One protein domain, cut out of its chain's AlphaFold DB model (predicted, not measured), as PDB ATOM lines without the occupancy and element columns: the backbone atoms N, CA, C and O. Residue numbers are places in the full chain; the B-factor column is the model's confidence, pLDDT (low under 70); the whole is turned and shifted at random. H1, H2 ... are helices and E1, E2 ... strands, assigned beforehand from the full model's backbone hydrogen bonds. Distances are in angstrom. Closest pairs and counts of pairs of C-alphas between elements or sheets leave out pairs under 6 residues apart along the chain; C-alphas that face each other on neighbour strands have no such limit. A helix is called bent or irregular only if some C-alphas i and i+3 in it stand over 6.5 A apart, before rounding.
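This is residues 66 to 189 of the 577 residues of the protein "DUF1708 domain-containing protein" of Torulaspora sp. CBS 2947 (UniProt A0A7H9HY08). Helices H2 and H6 lie side by side, running opposite ways, and a second pair, H4 and H5, crosses them on one side, H4 over H6 and H5 over H2, set nearly end to end with their last turns meeting. At one end of this body lies a tiny two-stranded sheet, E1 and E2, with short H1 beyond it; short H3 lies at the other end. The printed part has 124 residues, with six named helices and two named strands in the order E1, H1, H2, H3, H4, E2, H5, H6; the sheet is antiparallel and the class is mostly helix. The whole is compact, with a radius of gyration of the C-alphas of 14.8 A, but elongated in outline, spanning 46 by 28 by 27 A.

E1, residues 67 to 69, begins at C-alpha 67 (60.447, 24.832, -23.454) and is 6.1 A long. H1 is residues 72 to 77, 8.6 A. H2, residues 95 to 116, is the longest helix at 29.6 A; it is irregular, with C-alphas 97 and 100 7.7 A apart, and has a kink of 36 degrees near residue 102. H3 is residues 119 to 123, 6.1 A. H4, residues 135 to 146, measures 16.7 A. E2 is residues 154 to 156, 7.1 A. H5, residues 158 to 169, measures 16.8 A. H6, residues 173 to 185, measures 17.9 A and ends at C-alpha 185 (40.236, 13.291, -16.884).

E1 and E2 are antiparallel at 152 degrees, with N 68 and O 155 2.8 A apart, within hydrogen-bond range. The closest C-alphas of H1 and E2, Tyr 75 and Cys 154, are 6.3 A apart. H6, the hub, touches H2 at a shallow tilt of 23 degrees, opposite ways; Thr 109 and Ile 173 have the closest C-alphas, 6.0 A apart. H4 and H6 touch, closest at C-alphas 141 and 179, 6.0 A, only just about perpendicular at 72 degrees. H3 and H6 only just touch, with 3 pairs of C-alphas within 8 A, the closest Glu 121 and Gly 174 at 7.1 A. H2 touches H5 with residues 101 to 105 alone, at a steep tilt of 67 degrees; C-alphas 104 and 162 are closest, 6.9 A. H4 and H5 touch at a shallow tilt of 13 degrees, opposite ways, closest at C-alphas 144 and 168, 5.2 A. H1 and H6 are apart. Every O i to N i+4 pair is within hydrogen-bond range in H1, H3, H4, H5 and H6; in H2 16 of 18 are.

The C-alphas farthest apart, those of Asn 77 and Ser 119, are 46.1 A apart. The printed part has no cut. The links H1 to H2, 17 residues, and H3 to H4, 11 residues, are long. Residues 130 to 136, of which 135 to 136 belong to H4, stand free. Mean pLDDT of the printed part is 86.0; residues 81, 116 to 117, 119 and 128 to 134 are under 70.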
ATOM      1  N   ARG A  66      63.894  27.254 -22.720       85.19
ATOM      2  CA  ARG A  66      62.663  27.580 -21.977       85.19
ATOM      3  C   ARG A  66      61.569  26.510 -22.052       85.19
ATOM      4  O   ARG A  66      60.779  26.349 -21.123       85.19
ATOM      5  N   TYR A  67      61.536  25.760 -23.152       89.81
ATOM      6  CA  TYR A  67      60.447  24.832 -23.454       89.81
ATOM      7  C   TYR A  67      60.915  23.376 -23.475       89.81
ATOM      8  O   TYR A  67      62.038  23.066 -23.890       89.81
ATOM      9  N   TYR A  68      60.041  22.478 -23.024       91.75
ATOM     10  CA  TYR A  68      60.110  21.049 -23.300       91.75
ATOM     11  C   TYR A  68      59.233  20.755 -24.518       91.75
ATOM     12  O   TYR A  68      58.028  20.995 -24.486       91.75
ATOM     13  N   ILE A  69      59.852  20.288 -25.602       92.00
ATOM     14  CA  ILE A  69      59.180  20.003 -26.873       92.00
ATOM     15  C   ILE A  69      58.829  18.515 -26.885       92.00
ATOM     16  O   ILE A  69      59.729  17.676 -26.927       92.00
ATOM     17  N   TYR A  70      57.537  18.201 -26.831       90.75
ATOM     18  CA  TYR A  70      57.024  16.828 -26.889       90.75
ATOM     19  C   TYR A  70      56.542  16.442 -28.296       90.75
ATOM     20  O   TYR A  70      56.507  15.258 -28.619       90.75
ATOM     21  N   ASP A  71      56.224  17.421 -29.148       91.25
ATOM     22  CA  ASP A  71      55.938  17.218 -30.569       91.25
ATOM     23  C   ASP A  71      56.649  18.291 -31.397       91.25
ATOM     24  O   ASP A  71      56.220  19.441 -31.493       91.25
ATOM     25  N   SER A  72      57.768  17.906 -32.010       90.19
ATOM     26  CA  SER A  72      58.579  18.820 -32.810       90.19
ATOM     27  C   SER A  72      57.875  19.289 -34.079       90.19
ATOM     28  O   SER A  72      58.135  20.404 -34.516       90.19
ATOM     29  N   LYS A  73      56.994  18.479 -34.680       89.94
ATOM     30  CA  LYS A  73      56.286  18.878 -35.904       89.94
ATOM     31  C   LYS A  73      55.239  19.935 -35.580       89.94
ATOM     32  O   LYS A  73      55.194  20.960 -36.250       89.94
ATOM     33  N   ALA A  74      54.452  19.705 -34.530       88.31
ATOM     34  CA  ALA A  74      53.483  20.683 -34.053       88.31
ATOM     35  C   ALA A  74      54.171  21.985 -33.613       88.31
ATOM     36  O   ALA A  74      53.765  23.059 -34.037       88.31
ATOM     37  N   TYR A  75      55.277  21.892 -32.867       88.69
ATOM     38  CA  TYR A  75      56.001  23.067 -32.374       88.69
ATOM     39  C   TYR A  75      56.636  23.925 -33.475       88.69
ATOM     40  O   TYR A  75      56.670  25.149 -33.360       88.69
ATOM     41  N   LEU A  76      57.149  23.308 -34.544       86.62
ATOM     42  CA  LEU A  76      57.729  24.042 -35.674       86.62
ATOM     43  C   LEU A  76      56.665  24.719 -36.546       86.62
ATOM     44  O   LEU A  76      56.951  25.757 -37.136       86.62
ATOM     45  N   ASN A  77      55.462  24.144 -36.606       84.56
ATOM     46  CA  ASN A  77      54.338  24.670 -37.382       84.56
ATOM     47  C   ASN A  77      53.439  25.621 -36.579       84.56
ATOM     48  O   ASN A  77      52.547  26.236 -37.157       84.56
ATOM     49  N   ALA A  78      53.633  25.717 -35.261       80.56
ATOM     50  CA  ALA A  78      52.830  26.564 -34.395       80.56
ATOM     51  C   ALA A  78      53.069  28.045 -34.710       80.56
ATOM     52  O   ALA A  78      54.216  28.509 -34.714       80.56
ATOM     53  N   ASP A  79      51.986  28.799 -34.905       76.12
ATOM     54  CA  ASP A  79      52.082  30.250 -34.958       76.12
ATOM     55  C   ASP A  79      52.418  30.778 -33.559       76.12
ATOM     56  O   ASP A  79      51.658  30.641 -32.598       76.12
ATOM     57  N   LYS A  80      53.614  31.351 -33.418       71.00
ATOM     58  CA  LYS A  80      54.121  31.845 -32.133       71.00
ATOM     59  C   LYS A  80      53.453  33.158 -31.703       71.00
ATOM     60  O   LYS A  80      53.726  33.612 -30.591       71.00
ATOM     61  N   GLY A  81      52.629  33.766 -32.563       62.88
ATOM     62  CA  GLY A  81      51.884  34.997 -32.287       62.88
ATOM     63  C   GLY A  81      50.447  34.796 -31.796       62.88
ATOM     64  O   GLY A  81      49.882  35.728 -31.221       62.88
ATOM     65  N   GLU A  82      49.855  33.611 -31.976       71.94
ATOM     66  CA  GLU A  82      48.464  33.343 -31.596       71.94
ATOM     67  C   GLU A  82      48.318  32.781 -30.176       71.94
ATOM     68  O   GLU A  82      49.200  32.122 -29.620       71.94
ATOM     69  N   LYS A  83      47.159  33.053 -29.562       80.69
ATOM     70  CA  LYS A  83      46.808  32.541 -28.236       80.69
ATOM     71  C   LYS A  83      46.450  31.056 -28.353       80.69
ATOM     72  O   LYS A  83      45.322  30.724 -28.688       80.69
ATOM     73  N   PHE A  84      47.407  30.182 -28.055       88.06
ATOM     74  CA  PHE A  84      47.206  28.734 -28.069       88.06
ATOM     75  C   PHE A  84      46.445  28.232 -26.830       88.06
ATOM     76  O   PHE A  84      46.719  28.657 -25.703       88.06
ATOM     77  N   ASP A  85      45.527  27.286 -27.041       91.00
ATOM     78  CA  ASP A  85      44.805  26.576 -25.989       91.00
ATOM     79  C   ASP A  85      44.893  25.056 -26.188       91.00
ATOM     80  O   ASP A  85      44.304  24.477 -27.102       91.00
ATOM     81  N   ILE A  86      45.618  24.387 -25.289       92.31
ATOM     82  CA  ILE A  86      45.798  22.932 -25.341       92.31
ATOM     83  C   ILE A  86      44.491  22.149 -25.146       92.31
ATOM     84  O   ILE A  86      44.407  21.008 -25.596       92.31
ATOM     85  N   PHE A  87      43.488  22.731 -24.479       91.25
ATOM     86  CA  PHE A  87      42.206  22.070 -24.218       91.25
ATOM     87  C   PHE A  87      41.242  22.168 -25.404       91.25
ATOM     88  O   PHE A  87      40.346  21.338 -25.513       91.25
ATOM     89  N   GLU A  88      41.426  23.148 -26.294       90.44
ATOM     90  CA  GLU A  88      40.633  23.276 -27.527       90.44
ATOM     91  C   GLU A  88      41.145  22.335 -28.626       90.44
ATOM     92  O   GLU A  88      40.393  21.925 -29.508       90.44
ATOM     93  N   LYS A  89      42.420  21.928 -28.559       87.88
ATOM     94  CA  LYS A  89      43.002  20.963 -29.494       87.88
ATOM     95  C   LYS A  89      42.497  19.540 -29.199       87.88
ATOM     96  O   LYS A  89      42.772  19.015 -28.115       87.88
ATOM     97  N   PRO A  90      41.878  18.838 -30.171       85.69
ATOM     98  CA  PRO A  90      41.489  17.440 -30.007       85.69
ATOM     99  C   PRO A  90      42.692  16.559 -29.655       85.69
ATOM    100  O   PRO A  90      43.687  16.519 -30.381       85.69
ATOM    101  N   GLY A  91      42.620  15.874 -28.512       84.62
ATOM    102  CA  GLY A  91      43.732  15.070 -27.998       84.62
ATOM    103  C   GLY A  91      44.977  15.882 -27.618       84.62
ATOM    104  O   GLY A  91      46.051  15.297 -27.475       84.62
ATOM    105  N   GLY A  92      44.863  17.206 -27.455       88.88
ATOM    106  CA  GLY A  92      45.957  18.083 -27.039       88.88
ATOM    107  C   GLY A  92      46.480  17.726 -25.652       88.88
ATOM    108  O   GLY A  92      47.690  17.635 -25.449       88.88
ATOM    109  N   VAL A  93      45.579  17.430 -24.712       93.75
ATOM    110  CA  VAL A  93      45.912  16.952 -23.364       93.75
ATOM    111  C   VAL A  93      45.967  15.422 -23.359       93.75
ATOM    112  O   VAL A  93      44.950  14.740 -23.401       93.75
ATOM    113  N   ASN A  94      47.173  14.861 -23.319       94.50
ATOM    114  CA  ASN A  94      47.409  13.418 -23.313       94.50
ATOM    115  C   ASN A  94      48.679  13.089 -22.498       94.50
ATOM    116  O   ASN A  94      49.397  14.007 -22.087       94.50
ATOM    117  N   PRO A  95      48.999  11.807 -22.238       94.19
ATOM    118  CA  PRO A  95      50.183  11.453 -21.452       94.19
ATOM    119  C   PRO A  95      51.500  12.007 -22.010       94.19
ATOM    120  O   PRO A  95      52.349  12.438 -21.236       94.19
ATOM    121  N   THR A  96      51.666  12.062 -23.333       93.25
ATOM    122  CA  THR A  96      52.877  12.590 -23.980       93.25
ATOM    123  C   THR A  96      53.006  14.101 -23.800       93.25
ATOM    124  O   THR A  96      54.077  14.573 -23.420       93.25
ATOM    125  N   SER A  97      51.929  14.867 -23.998       93.75
ATOM    126  CA  SER A  97      51.975  16.325 -23.827       93.75
ATOM    127  C   SER A  97      52.084  16.749 -22.363       93.75
ATOM    128  O   SER A  97      52.772  17.716 -22.041       93.75
ATOM    129  N   THR A  98      51.449  16.015 -21.448       94.94
ATOM    130  CA  THR A  98      51.315  16.435 -20.044       94.94
ATOM    131  C   THR A  98      52.348  15.839 -19.101       94.94
ATOM    132  O   THR A  98      52.473  16.336 -17.981       94.94
ATOM    133  N   ARG A  99      53.113  14.819 -19.515       94.00
ATOM    134  CA  ARG A  99      54.067  14.087 -18.663       94.00
ATOM    135  C   ARG A  99      54.906  14.998 -17.766       94.00
ATOM    136  O   ARG A  99      54.971  14.783 -16.556       94.00
ATOM    137  N   PHE A 100      55.540  16.010 -18.358       92.38
ATOM    138  CA  PHE A 100      56.449  16.901 -17.638       92.38
ATOM    139  C   PHE A 100      55.695  17.805 -16.649       92.38
ATOM    140  O   PHE A 100      56.127  17.990 -15.515       92.38
ATOM    141  N   VAL A 101      54.516  18.296 -17.035       95.69
ATOM    142  CA  VAL A 101      53.645  19.113 -16.175       95.69
ATOM    143  C   VAL A 101      53.091  18.299 -15.003       95.69
ATOM    144  O   VAL A 101      53.168  18.744 -13.859       95.69
ATOM    145  N   VAL A 102      52.602  17.083 -15.262       95.56
ATOM    146  CA  VAL A 102      52.101  16.150 -14.239       95.56
ATOM    147  C   VAL A 102      53.186  15.848 -13.208       95.56
ATOM    148  O   VAL A 102      52.911  15.886 -12.011       95.56
ATOM    149  N   GLN A 103      54.427  15.620 -13.648       94.25
ATOM    150  CA  GLN A 103      55.557  15.390 -12.749       94.25
ATOM    151  C   GLN A 103      55.764  16.553 -11.768       94.25
ATOM    152  O   GLN A 103      55.888  16.330 -10.564       94.25
ATOM    153  N   TYR A 104      55.797  17.790 -12.267       94.62
ATOM    154  CA  TYR A 104      56.020  18.966 -11.424       94.62
ATOM    155  C   TYR A 104      54.848  19.237 -10.478       94.62
ATOM    156  O   TYR A 104      55.073  19.571  -9.316       94.62
ATOM    157  N   LEU A 105      53.609  19.057 -10.946       95.12
ATOM    158  CA  LEU A 105      52.420  19.187 -10.106       95.12
ATOM    159  C   LEU A 105      52.433  18.158  -8.966       95.12
ATOM    160  O   LEU A 105      52.274  18.544  -7.812       95.12
ATOM    161  N   ILE A 106      52.702  16.879  -9.260       93.62
ATOM    162  CA  ILE A 106      52.786  15.818  -8.242       93.62
ATOM    163  C   ILE A 106      53.901  16.101  -7.241       93.62
ATOM    164  O   ILE A 106      53.670  16.000  -6.038       93.62
ATOM    165  N   ASN A 107      55.093  16.476  -7.712       91.88
ATOM    166  CA  ASN A 107      56.215  16.796  -6.832       91.88
ATOM    167  C   ASN A 107      55.860  17.945  -5.887       91.88
ATOM    168  O   ASN A 107      56.074  17.833  -4.681       91.88
ATOM    169  N   ARG A 108      55.235  19.007  -6.411       91.69
ATOM    170  CA  ARG A 108      54.816  20.143  -5.588       91.69
ATOM    171  C   ARG A 108      53.737  19.752  -4.582       91.69
ATOM    172  O   ARG A 108      53.828  20.130  -3.419       91.69
ATOM    173  N   THR A 109      52.739  18.967  -4.988       90.56
ATOM    174  CA  THR A 109      51.712  18.475  -4.059       90.56
ATOM    175  C   THR A 109      52.312  17.579  -2.978       90.56
ATOM    176  O   THR A 109      51.962  17.720  -1.811       90.56
ATOM    177  N   ARG A 110      53.257  16.700  -3.332       89.31
ATOM    178  CA  ARG A 110      53.977  15.847  -2.382       89.31
ATOM    179  C   ARG A 110      54.744  16.668  -1.348       89.31
ATOM    180  O   ARG A 110      54.655  16.363  -0.164       89.31
ATOM    181  N   GLU A 111      55.467  17.703  -1.772       89.00
ATOM    182  CA  GLU A 111      56.166  18.615  -0.855       89.00
ATOM    183  C   GLU A 111      55.205  19.243   0.162       89.00
ATOM    184  O   GLU A 111      55.505  19.262   1.353       89.00
ATOM    185  N   LEU A 112      54.028  19.691  -0.287       87.44
ATOM    186  CA  LEU A 112      53.021  20.304   0.584       87.44
ATOM    187  C   LEU A 112      52.393  19.301   1.559       87.44
ATOM    188  O   LEU A 112      52.233  19.618   2.736       87.44
ATOM    189  N   ILE A 113      52.093  18.078   1.103       85.38
ATOM    190  CA  ILE A 113      51.576  17.002   1.967       85.38
ATOM    191  C   ILE A 113      52.569  16.690   3.096       85.38
ATOM    192  O   ILE A 113      52.153  16.447   4.227       85.38
ATOM    193  N   LEU A 114      53.874  16.707   2.803       81.69
ATOM    194  CA  LEU A 114      54.920  16.430   3.792       81.69
ATOM    195  C   LEU A 114      55.141  17.578   4.785       81.69
ATOM    196  O   LEU A 114      55.521  17.309   5.923       81.69
ATOM    197  N   GLN A 115      54.943  18.828   4.358       80.31
ATOM    198  CA  GLN A 115      55.220  20.014   5.172       80.31
ATOM    199  C   GLN A 115      54.095  20.348   6.157       80.31
ATOM    200  O   GLN A 115      54.400  20.628   7.312       80.31
ATOM    201  N   ASP A 116      52.829  20.337   5.723       65.69
ATOM    202  CA  ASP A 116      51.711  20.843   6.545       65.69
ATOM    203  C   ASP A 116      50.333  20.309   6.100       65.69
ATOM    204  O   ASP A 116      49.312  20.993   6.166       65.69
ATOM    205  N   GLY A 117      50.282  19.092   5.552       61.94
ATOM    206  CA  GLY A 117      49.032  18.543   5.025       61.94
ATOM    207  C   GLY A 117      47.999  18.266   6.123       61.94
ATOM    208  O   GLY A 117      48.112  17.255   6.820       61.94
ATOM    209  N   ASP A 118      46.947  19.094   6.228       70.50
ATOM    210  CA  ASP A 118      45.732  18.717   6.963       70.50
ATOM    211  C   ASP A 118      45.180  17.436   6.340       70.50
ATOM    212  O   ASP A 118      44.765  17.395   5.177       70.50
ATOM    213  N   SER A 119      45.153  16.368   7.132       68.94
ATOM    214  CA  SER A 119      44.720  15.058   6.673       68.94
ATOM    215  C   SER A 119      43.304  15.045   6.116       68.94
ATOM    216  O   SER A 119      42.999  14.218   5.256       68.94
ATOM    217  N   LYS A 120      42.445  15.980   6.536       72.88
ATOM    218  CA  LYS A 120      41.113  16.140   5.944       72.88
ATOM    219  C   LYS A 120      41.175  16.690   4.522       72.88
ATOM    220  O   LYS A 120      40.454  16.180   3.669       72.88
ATOM    221  N   GLU A 121      42.018  17.683   4.251       75.81
ATOM    222  CA  GLU A 121      42.194  18.248   2.905       75.81
ATOM    223  C   GLU A 121      42.863  17.232   1.969       75.81
ATOM    224  O   GLU A 121      42.413  17.022   0.842       75.81
ATOM    225  N   VAL A 122      43.872  16.515   2.469       79.69
ATOM    226  CA  VAL A 122      44.614  15.495   1.712       79.69
ATOM    227  C   VAL A 122      43.719  14.320   1.295       79.69
ATOM    228  O   VAL A 122      43.795  13.851   0.161       79.69
ATOM    229  N   LEU A 123      42.804  13.871   2.159       76.25
ATOM    230  CA  LEU A 123      41.823  12.833   1.806       76.25
ATOM    231  C   LEU A 123      40.698  13.334   0.888       76.25
ATOM    232  O   LEU A 123      40.005  12.524   0.270       76.25
ATOM    233  N   GLN A 124      40.498  14.651   0.795       75.81
ATOM    234  CA  GLN A 124      39.495  15.264  -0.080       75.81
ATOM    235  C   GLN A 124      40.003  15.508  -1.506       75.81
ATOM    236  O   GLN A 124      39.236  15.945  -2.356       75.81
ATOM    237  N   VAL A 125      41.248  15.139  -1.816       78.50
ATOM    238  CA  VAL A 125      41.855  15.290  -3.150       78.50
ATOM    239  C   VAL A 125      40.979  14.733  -4.282       78.50
ATOM    240  O   VAL A 125      40.862  15.367  -5.330       78.50
ATOM    241  N   PHE A 126      40.316  13.592  -4.062       70.19
ATOM    242  CA  PHE A 126      39.354  13.012  -5.010       70.19
ATOM    243  C   PHE A 126      37.883  13.215  -4.601       70.19
ATOM    244  O   PHE A 126      36.989  12.839  -5.355       70.19
ATOM    245  N   LYS A 127      37.609  13.826  -3.439       75.00
ATOM    246  CA  LYS A 127      36.249  14.111  -2.953       75.00
ATOM    247  C   LYS A 127      35.949  15.608  -3.095       75.00
ATOM    248  O   LYS A 127      36.314  16.380  -2.208       75.00
ATOM    249  N   PRO A 128      35.271  16.052  -4.167       62.53
ATOM    250  CA  PRO A 128      34.918  17.462  -4.300       62.53
ATOM    251  C   PRO A 128      34.028  17.909  -3.130       62.53
ATOM    252  O   PRO A 128      32.973  17.323  -2.862       62.53
ATOM    253  N   ASN A 129      34.449  18.963  -2.425       61.94
ATOM    254  CA  ASN A 129      33.657  19.569  -1.363       61.94
ATOM    255  C   ASN A 129      32.654  20.559  -1.968       61.94
ATOM    256  O   ASN A 129      33.006  21.683  -2.317       61.94
ATOM    257  N   LEU A 130      31.393  20.139  -2.064       54.03
ATOM    258  CA  LEU A 130      30.328  20.928  -2.690       54.03
ATOM    259  C   LEU A 130      30.004  22.245  -1.960       54.03
ATOM    260  O   LEU A 130      29.445  23.139  -2.579       54.03
ATOM    261  N   HIS A 131      30.365  22.407  -0.679       51.81
ATOM    262  CA  HIS A 131      30.153  23.672   0.044       51.81
ATOM    263  C   HIS A 131      31.183  24.750  -0.308       51.81
ATOM    264  O   HIS A 131      30.917  25.934  -0.132       51.81
ATOM    265  N   ARG A 132      32.361  24.343  -0.791       54.41
ATOM    266  CA  ARG A 132      33.426  25.241  -1.269       54.41
ATOM    267  C   ARG A 132      33.471  25.313  -2.794       54.41
ATOM    268  O   ARG A 132      34.347  25.964  -3.350       54.41
ATOM    269  N   PHE A 133      32.548  24.621  -3.455       58.50
ATOM    270  CA  PHE A 133      32.549  24.475  -4.892       58.50
ATOM    271  C   PHE A 133      32.152  25.783  -5.577       58.50
ATOM    272  O   PHE A 133      31.108  26.366  -5.294       58.50
ATOM    273  N   SER A 134      32.981  26.208  -6.526       64.00
ATOM    274  CA  SER A 134      32.625  27.230  -7.496       64.00
ATOM    275  C   SER A 134      33.090  26.772  -8.871       64.00
ATOM    276  O   SER A 134      34.270  26.480  -9.060       64.00
ATOM    277  N   GLN A 135      32.192  26.759  -9.862       70.12
ATOM    278  CA  GLN A 135      32.558  26.573 -11.274       70.12
ATOM    279  C   GLN A 135      33.684  27.538 -11.694       70.12
ATOM    280  O   GLN A 135      34.536  27.201 -12.513       70.12
ATOM    281  N   LYS A 136      33.747  28.708 -11.046       79.00
ATOM    282  CA  LYS A 136      34.827  29.684 -11.176       79.00
ATOM    283  C   LYS A 136      36.204  29.103 -10.846       79.00
ATOM    284  O   LYS A 136      37.140  29.359 -11.590       79.00
ATOM    285  N   GLU A 137      36.334  28.295  -9.793       82.00
ATOM    286  CA  GLU A 137      37.613  27.679  -9.406       82.00
ATOM    287  C   GLU A 137      38.113  26.721 -10.494       82.00
ATOM    288  O   GLU A 137      39.286  26.746 -10.857       82.00
ATOM    289  N   ALA A 138      37.218  25.927 -11.085       82.69
ATOM    290  CA  ALA A 138      37.565  25.034 -12.189       82.69
ATOM    291  C   ALA A 138      38.059  25.805 -13.416       82.69
ATOM    292  O   ALA A 138      39.073  25.443 -14.016       82.69
ATOM    293  N   VAL A 139      37.373  26.896 -13.761       87.12
ATOM    294  CA  VAL A 139      37.764  27.786 -14.861       87.12
ATOM    295  C   VAL A 139      39.109  28.458 -14.565       87.12
ATOM    296  O   VAL A 139      39.976  28.498 -15.434       87.12
ATOM    297  N   GLU A 140      39.330  28.936 -13.340       89.88
ATOM    298  CA  GLU A 140      40.598  29.532 -12.905       89.88
ATOM    299  C   GLU A 140      41.760  28.536 -12.984       89.88
ATOM    300  O   GLU A 140      42.806  28.859 -13.552       89.88
ATOM    301  N   VAL A 141      41.574  27.310 -12.485       91.88
ATOM    302  CA  VAL A 141      42.590  26.249 -12.545       91.88
ATOM    303  C   VAL A 141      42.860  25.828 -13.987       91.88
ATOM    304  O   VAL A 141      44.021  25.686 -14.368       91.88
ATOM    305  N   THR A 142      41.824  25.701 -14.820       92.88
ATOM    306  CA  THR A 142      41.976  25.386 -16.250       92.88
ATOM    307  C   THR A 142      42.749  26.493 -16.970       92.88
ATOM    308  O   THR A 142      43.692  26.215 -17.708       92.88
ATOM    309  N   ASN A 143      42.447  27.764 -16.693       92.69
ATOM    310  CA  ASN A 143      43.200  28.902 -17.226       92.69
ATOM    311  C   ASN A 143      44.655  28.930 -16.732       92.69
ATOM    312  O   ASN A 143      45.554  29.323 -17.477       92.69
ATOM    313  N   GLY A 144      44.905  28.502 -15.493       93.50
ATOM    314  CA  GLY A 144      46.251  28.297 -14.961       93.50
ATOM    315  C   GLY A 144      47.012  27.203 -15.712       93.50
ATOM    316  O   GLY A 144      48.162  27.416 -16.092       93.50
ATOM    317  N   LEU A 145      46.359  26.069 -15.985       95.50
ATOM    318  CA  LEU A 145      46.921  24.958 -16.756       95.50
ATOM    319  C   LEU A 145      47.269  25.368 -18.189       95.50
ATOM    320  O   LEU A 145      48.365  25.048 -18.642       95.50
ATOM    321  N   LYS A 146      46.406  26.131 -18.875       94.50
ATOM    322  CA  LYS A 146      46.667  26.647 -20.235       94.50
ATOM    323  C   LYS A 146      48.007  27.378 -20.326       94.50
ATOM    324  O   LYS A 146      48.782  27.143 -21.242       94.50
ATOM    325  N   LYS A 147      48.344  28.196 -19.323       93.12
ATOM    326  CA  LYS A 147      49.609  28.956 -19.285       93.12
ATOM    327  C   LYS A 147      50.864  28.086 -19.167       93.12
ATOM    328  O   LYS A 147      51.962  28.588 -19.391       93.12
ATOM    329  N   LEU A 148      50.730  26.810 -18.801       95.00
ATOM    330  CA  LEU A 148      51.851  25.866 -18.762       95.00
ATOM    331  C   LEU A 148      52.204  25.331 -20.161       95.00
ATOM    332  O   LEU A 148      53.297  24.789 -20.347       95.00
ATOM    333  N   PHE A 149      51.306  25.518 -21.134       94.06
ATOM    334  CA  PHE A 149      51.419  25.090 -22.527       94.06
ATOM    335  C   PHE A 149      51.361  26.317 -23.447       94.06
ATOM    336  O   PHE A 149      50.298  26.666 -23.948       94.06
ATOM    337  N   PRO A 150      52.487  27.022 -23.639       90.62
ATOM    338  CA  PRO A 150      52.487  28.301 -24.344       90.62
ATOM    339  C   PRO A 150      52.248  28.166 -25.853       90.62
ATOM    340  O   PRO A 150      51.716  29.089 -26.460       90.62
ATOM    341  N   HIS A 151      52.640  27.040 -26.456       90.56
ATOM    342  CA  HIS A 151      52.483  26.770 -27.884       90.56
ATOM    343  C   HIS A 151      52.159  25.296 -28.117       90.56
ATOM    344  O   HIS A 151      52.428  24.445 -27.260       90.56
ATOM    345  N   ASP A 152      51.643  24.990 -29.306       90.19
ATOM    346  CA  ASP A 152      51.424  23.608 -29.707       90.19
ATOM    347  C   ASP A 152      52.747  22.827 -29.736       90.19
ATOM    348  O   ASP A 152      53.800  23.347 -30.102       90.19
ATOM    349  N   GLY A 153      52.711  21.571 -29.300       90.00
ATOM    350  CA  GLY A 153      53.878  20.695 -29.260       90.00
ATOM    351  C   GLY A 153      54.892  20.968 -28.143       90.00
ATOM    352  O   GLY A 153      55.916  20.273 -28.091       90.00
ATOM    353  N   CYS A 154      54.651  21.926 -27.237       92.50
ATOM    354  CA  CYS A 154      55.550  22.174 -26.106       92.50
ATOM    355  C   CYS A 154      54.862  22.558 -24.782       92.50
ATOM    356  O   CYS A 154      53.690  22.927 -24.724       92.50
ATOM    357  N   CYS A 155      55.617  22.451 -23.689       93.75
ATOM    358  CA  CYS A 155      55.267  22.991 -22.374       93.75
ATOM    359  C   CYS A 155      56.457  23.751 -21.770       93.75
ATOM    360  O   CYS A 155      57.593  23.638 -22.243       93.75
ATOM    361  N   LEU A 156      56.224  24.523 -20.707       93.44
ATOM    362  CA  LEU A 156      57.313  25.114 -19.919       93.44
ATOM    363  C   LEU A 156      58.188  24.014 -19.289       93.44
ATOM    364  O   LEU A 156      57.712  22.905 -19.035       93.44
ATOM    365  N   LYS A 157      59.464  24.315 -19.008       93.00
ATOM    366  CA  LYS A 157      60.369  23.394 -18.295       93.00
ATOM    367  C   LYS A 157      61.180  24.078 -17.196       93.00
ATOM    368  O   LYS A 157      61.307  25.298 -17.180       93.00
ATOM    369  N   GLY A 158      61.766  23.276 -16.305       90.06
ATOM    370  CA  GLY A 158      62.713  23.757 -15.297       90.06
ATOM    371  C   GLY A 158      62.087  24.737 -14.303       90.06
ATOM    372  O   GLY A 158      60.929  24.586 -13.908       90.06
ATOM    373  N   ASP A 159      62.866  25.748 -13.923       89.38
ATOM    374  CA  ASP A 159      62.467  26.770 -12.948       89.38
ATOM    375  C   ASP A 159      61.270  27.595 -13.420       89.38
ATOM    376  O   ASP A 159      60.452  28.030 -12.611       89.38
ATOM    377  N   GLU A 160      61.108  27.761 -14.732       92.00
ATOM    378  CA  GLU A 160      59.971  28.486 -15.285       92.00
ATOM    379  C   GLU A 160      58.646  27.759 -15.072       92.00
ATOM    380  O   GLU A 160      57.646  28.384 -14.717       92.00
ATOM    381  N   LEU A 161      58.638  26.435 -15.251       93.31
ATOM    382  CA  LEU A 161      57.461  25.621 -14.966       93.31
ATOM    383  C   LEU A 161      57.137  25.655 -13.469       93.31
ATOM    384  O   LEU A 161      55.981  25.844 -13.095       93.31
ATOM    385  N   ALA A 162      58.153  25.532 -12.610       92.25
ATOM    386  CA  ALA A 162      57.975  25.612 -11.161       92.25
ATOM    387  C   ALA A 162      57.413  26.978 -10.723       92.25
ATOM    388  O   ALA A 162      56.455  27.038  -9.946       92.25
ATOM    389  N   ALA A 163      57.949  28.076 -11.262       92.19
ATOM    390  CA  ALA A 163      57.468  29.428 -10.994       92.19
ATOM    391  C   ALA A 163      56.031  29.635 -11.497       92.19
ATOM    392  O   ALA A 163      55.204  30.193 -10.776       92.19
ATOM    393  N   ALA A 164      55.707  29.140 -12.696       93.25
ATOM    394  CA  ALA A 164      54.359  29.215 -13.249       93.25
ATOM    395  C   ALA A 164      53.346  28.418 -12.414       93.25
ATOM    396  O   ALA A 164      52.238  28.900 -12.174       93.25
ATOM    397  N   ILE A 165      53.718  27.233 -11.924       94.00
ATOM    398  CA  ILE A 165      52.876  26.433 -11.024       94.00
ATOM    399  C   ILE A 165      52.619  27.198  -9.722       94.00
ATOM    400  O   ILE A 165      51.465  27.380  -9.326       94.00
ATOM    401  N   LYS A 166      53.670  27.726  -9.091       91.75
ATOM    402  CA  LYS A 166      53.541  28.498  -7.849       91.75
ATOM    403  C   LYS A 166      52.650  29.731  -8.026       91.75
ATOM    404  O   LYS A 166      51.770  29.983  -7.203       91.75
ATOM    405  N   ALA A 167      52.837  30.467  -9.121       91.50
ATOM    406  CA  ALA A 167      52.074  31.676  -9.417       91.50
ATOM    407  C   ALA A 167      50.589  31.395  -9.701       91.50
ATOM    408  O   ALA A 167      49.728  32.133  -9.223       91.50
ATOM    409  N   ASN A 168      50.271  30.343 -10.465       90.75
ATOM    410  CA  ASN A 168      48.893  30.076 -10.887       90.75
ATOM    411  C   ASN A 168      48.081  29.276  -9.856       90.75
ATOM    412  O   ASN A 168      46.881  29.508  -9.743       90.75
ATOM    413  N   PHE A 169      48.703  28.374  -9.086       89.75
ATOM    414  CA  PHE A 169      47.976  27.487  -8.160       89.75
ATOM    415  C   PHE A 169      48.131  27.863  -6.678       89.75
ATOM    416  O   PHE A 169      47.460  27.269  -5.834       89.75
ATOM    417  N   LYS A 170      48.950  28.876  -6.353       85.88
ATOM    418  CA  LYS A 170      49.107  29.455  -5.002       85.88
ATOM    419  C   LYS A 170      49.499  28.442  -3.915       85.88
ATOM    420  O   LYS A 170      49.152  28.641  -2.756       85.88
ATOM    421  N   ASP A 171      50.184  27.362  -4.293       82.62
ATOM    422  CA  ASP A 171      50.653  26.309  -3.381       82.62
ATOM    423  C   ASP A 171      49.560  25.710  -2.471       82.62
ATOM    424  O   ASP A 171      49.824  25.344  -1.329       82.62
ATOM    425  N   LYS A 172      48.322  25.588  -2.968       85.44
ATOM    426  CA  LYS A 172      47.238  24.910  -2.239       85.44
ATOM    427  C   LYS A 172      47.071  23.475  -2.729       85.44
ATOM    428  O   LYS A 172      47.043  23.223  -3.934       85.44
ATOM    429  N   ILE A 173      46.911  22.529  -1.802       86.38
ATOM    430  CA  ILE A 173      46.707  21.109  -2.136       86.38
ATOM    431  C   ILE A 173      45.413  20.947  -2.943       86.38
ATOM    432  O   ILE A 173      45.419  20.269  -3.973       86.38
ATOM    433  N   GLY A 174      44.331  21.626  -2.547       85.12
ATOM    434  CA  GLY A 174      43.066  21.626  -3.289       85.12
ATOM    435  C   GLY A 174      43.188  22.045  -4.763       85.12
ATOM    436  O   GLY A 174      42.717  21.329  -5.644       85.12
ATOM    437  N   THR A 175      43.876  23.151  -5.067       88.69
ATOM    438  CA  THR A 175      44.000  23.661  -6.449       88.69
ATOM    439  C   THR A 175      44.952  22.820  -7.298       88.69
ATOM    440  O   THR A 175      44.657  22.547  -8.459       88.69
ATOM    441  N   LEU A 176      46.072  22.360  -6.728       91.25
ATOM    442  CA  LEU A 176      47.029  21.489  -7.420       91.25
ATOM    443  C   LEU A 176      46.428  20.109  -7.714       91.25
ATOM    444  O   LEU A 176      46.590  19.577  -8.811       91.25
ATOM    445  N   SER A 177      45.697  19.540  -6.755       89.31
ATOM    446  CA  SER A 177      45.001  18.269  -6.954       89.31
ATOM    447  C   SER A 177      43.858  18.384  -7.958       89.31
ATOM    448  O   SER A 177      43.663  17.480  -8.768       89.31
ATOM    449  N   LEU A 178      43.133  19.505  -7.965       88.69
ATOM    450  CA  LEU A 178      42.157  19.808  -9.005       88.69
ATOM    451  C   LEU A 178      42.825  19.912 -10.384       88.69
ATOM    452  O   LEU A 178      42.321  19.327 -11.340       88.69
ATOM    453  N   ALA A 179      43.985  20.567 -10.484       93.19
ATOM    454  CA  ALA A 179      44.741  20.657 -11.731       93.19
ATOM    455  C   ALA A 179      45.134  19.267 -12.264       93.19
ATOM    456  O   ALA A 179      44.927  18.968 -13.440       93.19
ATOM    457  N   LEU A 180      45.628  18.386 -11.387       94.19
ATOM    458  CA  LEU A 180      45.942  16.996 -11.728       94.19
ATOM    459  C   LEU A 180      44.703  16.215 -12.179       94.19
ATOM    460  O   LEU A 180      44.744  15.551 -13.214       94.19
ATOM    461  N   ARG A 181      43.583  16.331 -11.453       91.38
ATOM    462  CA  ARG A 181      42.317  15.691 -11.838       91.38
ATOM    463  C   ARG A 181      41.824  16.173 -13.198       91.38
ATOM    464  O   ARG A 181      41.375  15.337 -13.973       91.38
ATOM    465  N   ILE A 182      41.916  17.469 -13.503       91.56
ATOM    466  CA  ILE A 182      41.545  18.003 -14.822       91.56
ATOM    467  C   ILE A 182      42.412  17.357 -15.908       91.56
ATOM    468  O   ILE A 182      41.864  16.828 -16.867       91.56
ATOM    469  N   LEU A 183      43.739  17.317 -15.738       94.69
ATOM    470  CA  LEU A 183      44.635  16.709 -16.730       94.69
ATOM    471  C   LEU A 183      44.346  15.218 -16.951       94.69
ATOM    472  O   LEU A 183      44.203  14.792 -18.093       94.69
ATOM    473  N   TRP A 184      44.220  14.427 -15.881       94.44
ATOM    474  CA  TRP A 184      43.955  12.988 -15.995       94.44
ATOM    475  C   TRP A 184      42.597  12.680 -16.621       94.44
ATOM    476  O   TRP A 184      42.491  11.752 -17.420       94.44
ATOM    477  N   ASN A 185      41.569  13.477 -16.315       90.19
ATOM    478  CA  ASN A 185      40.236  13.291 -16.884       90.19
ATOM    479  C   ASN A 185      40.156  13.605 -18.384       90.19
ATOM    480  O   ASN A 185      39.210  13.147 -19.024       90.19
ATOM    481  N   GLN A 186      41.126  14.342 -18.933       91.56
ATOM    482  CA  GLN A 186      41.226  14.655 -20.362       91.56
ATOM    483  C   GLN A 186      41.976  13.583 -21.167       91.56
ATOM    484  O   GLN A 186      42.024  13.656 -22.393       91.56
ATOM    485  N   PHE A 187      42.576  12.580 -20.514       92.94
ATOM    486  CA  PHE A 187      43.288  11.535 -21.243       92.94
ATOM    487  C   PHE A 187      42.307  10.679 -22.056       92.94
ATOM    488  O   PHE A 187      41.393  10.092 -21.476       92.94
ATOM    489  N   PRO A 188      42.527  10.515 -23.375       89.44
ATOM    490  CA  PRO A 188      41.535   9.915 -24.272       89.44
ATOM    491  C   PRO A 188      41.241   8.442 -23.963       89.44
ATOM    492  O   PRO A 188      40.150   7.952 -24.220       89.44
ATOM    493  N   LEU A 189      42.218   7.728 -23.399       91.69
ATOM    494  CA  LEU A 189      42.090   6.325 -22.993       91.69
ATOM    495  C   LEU A 189      42.111   6.166 -21.463       91.69
ATOM    496  O   LEU A 189      42.361   5.072 -20.965       91.69
TER     497      LEU A 189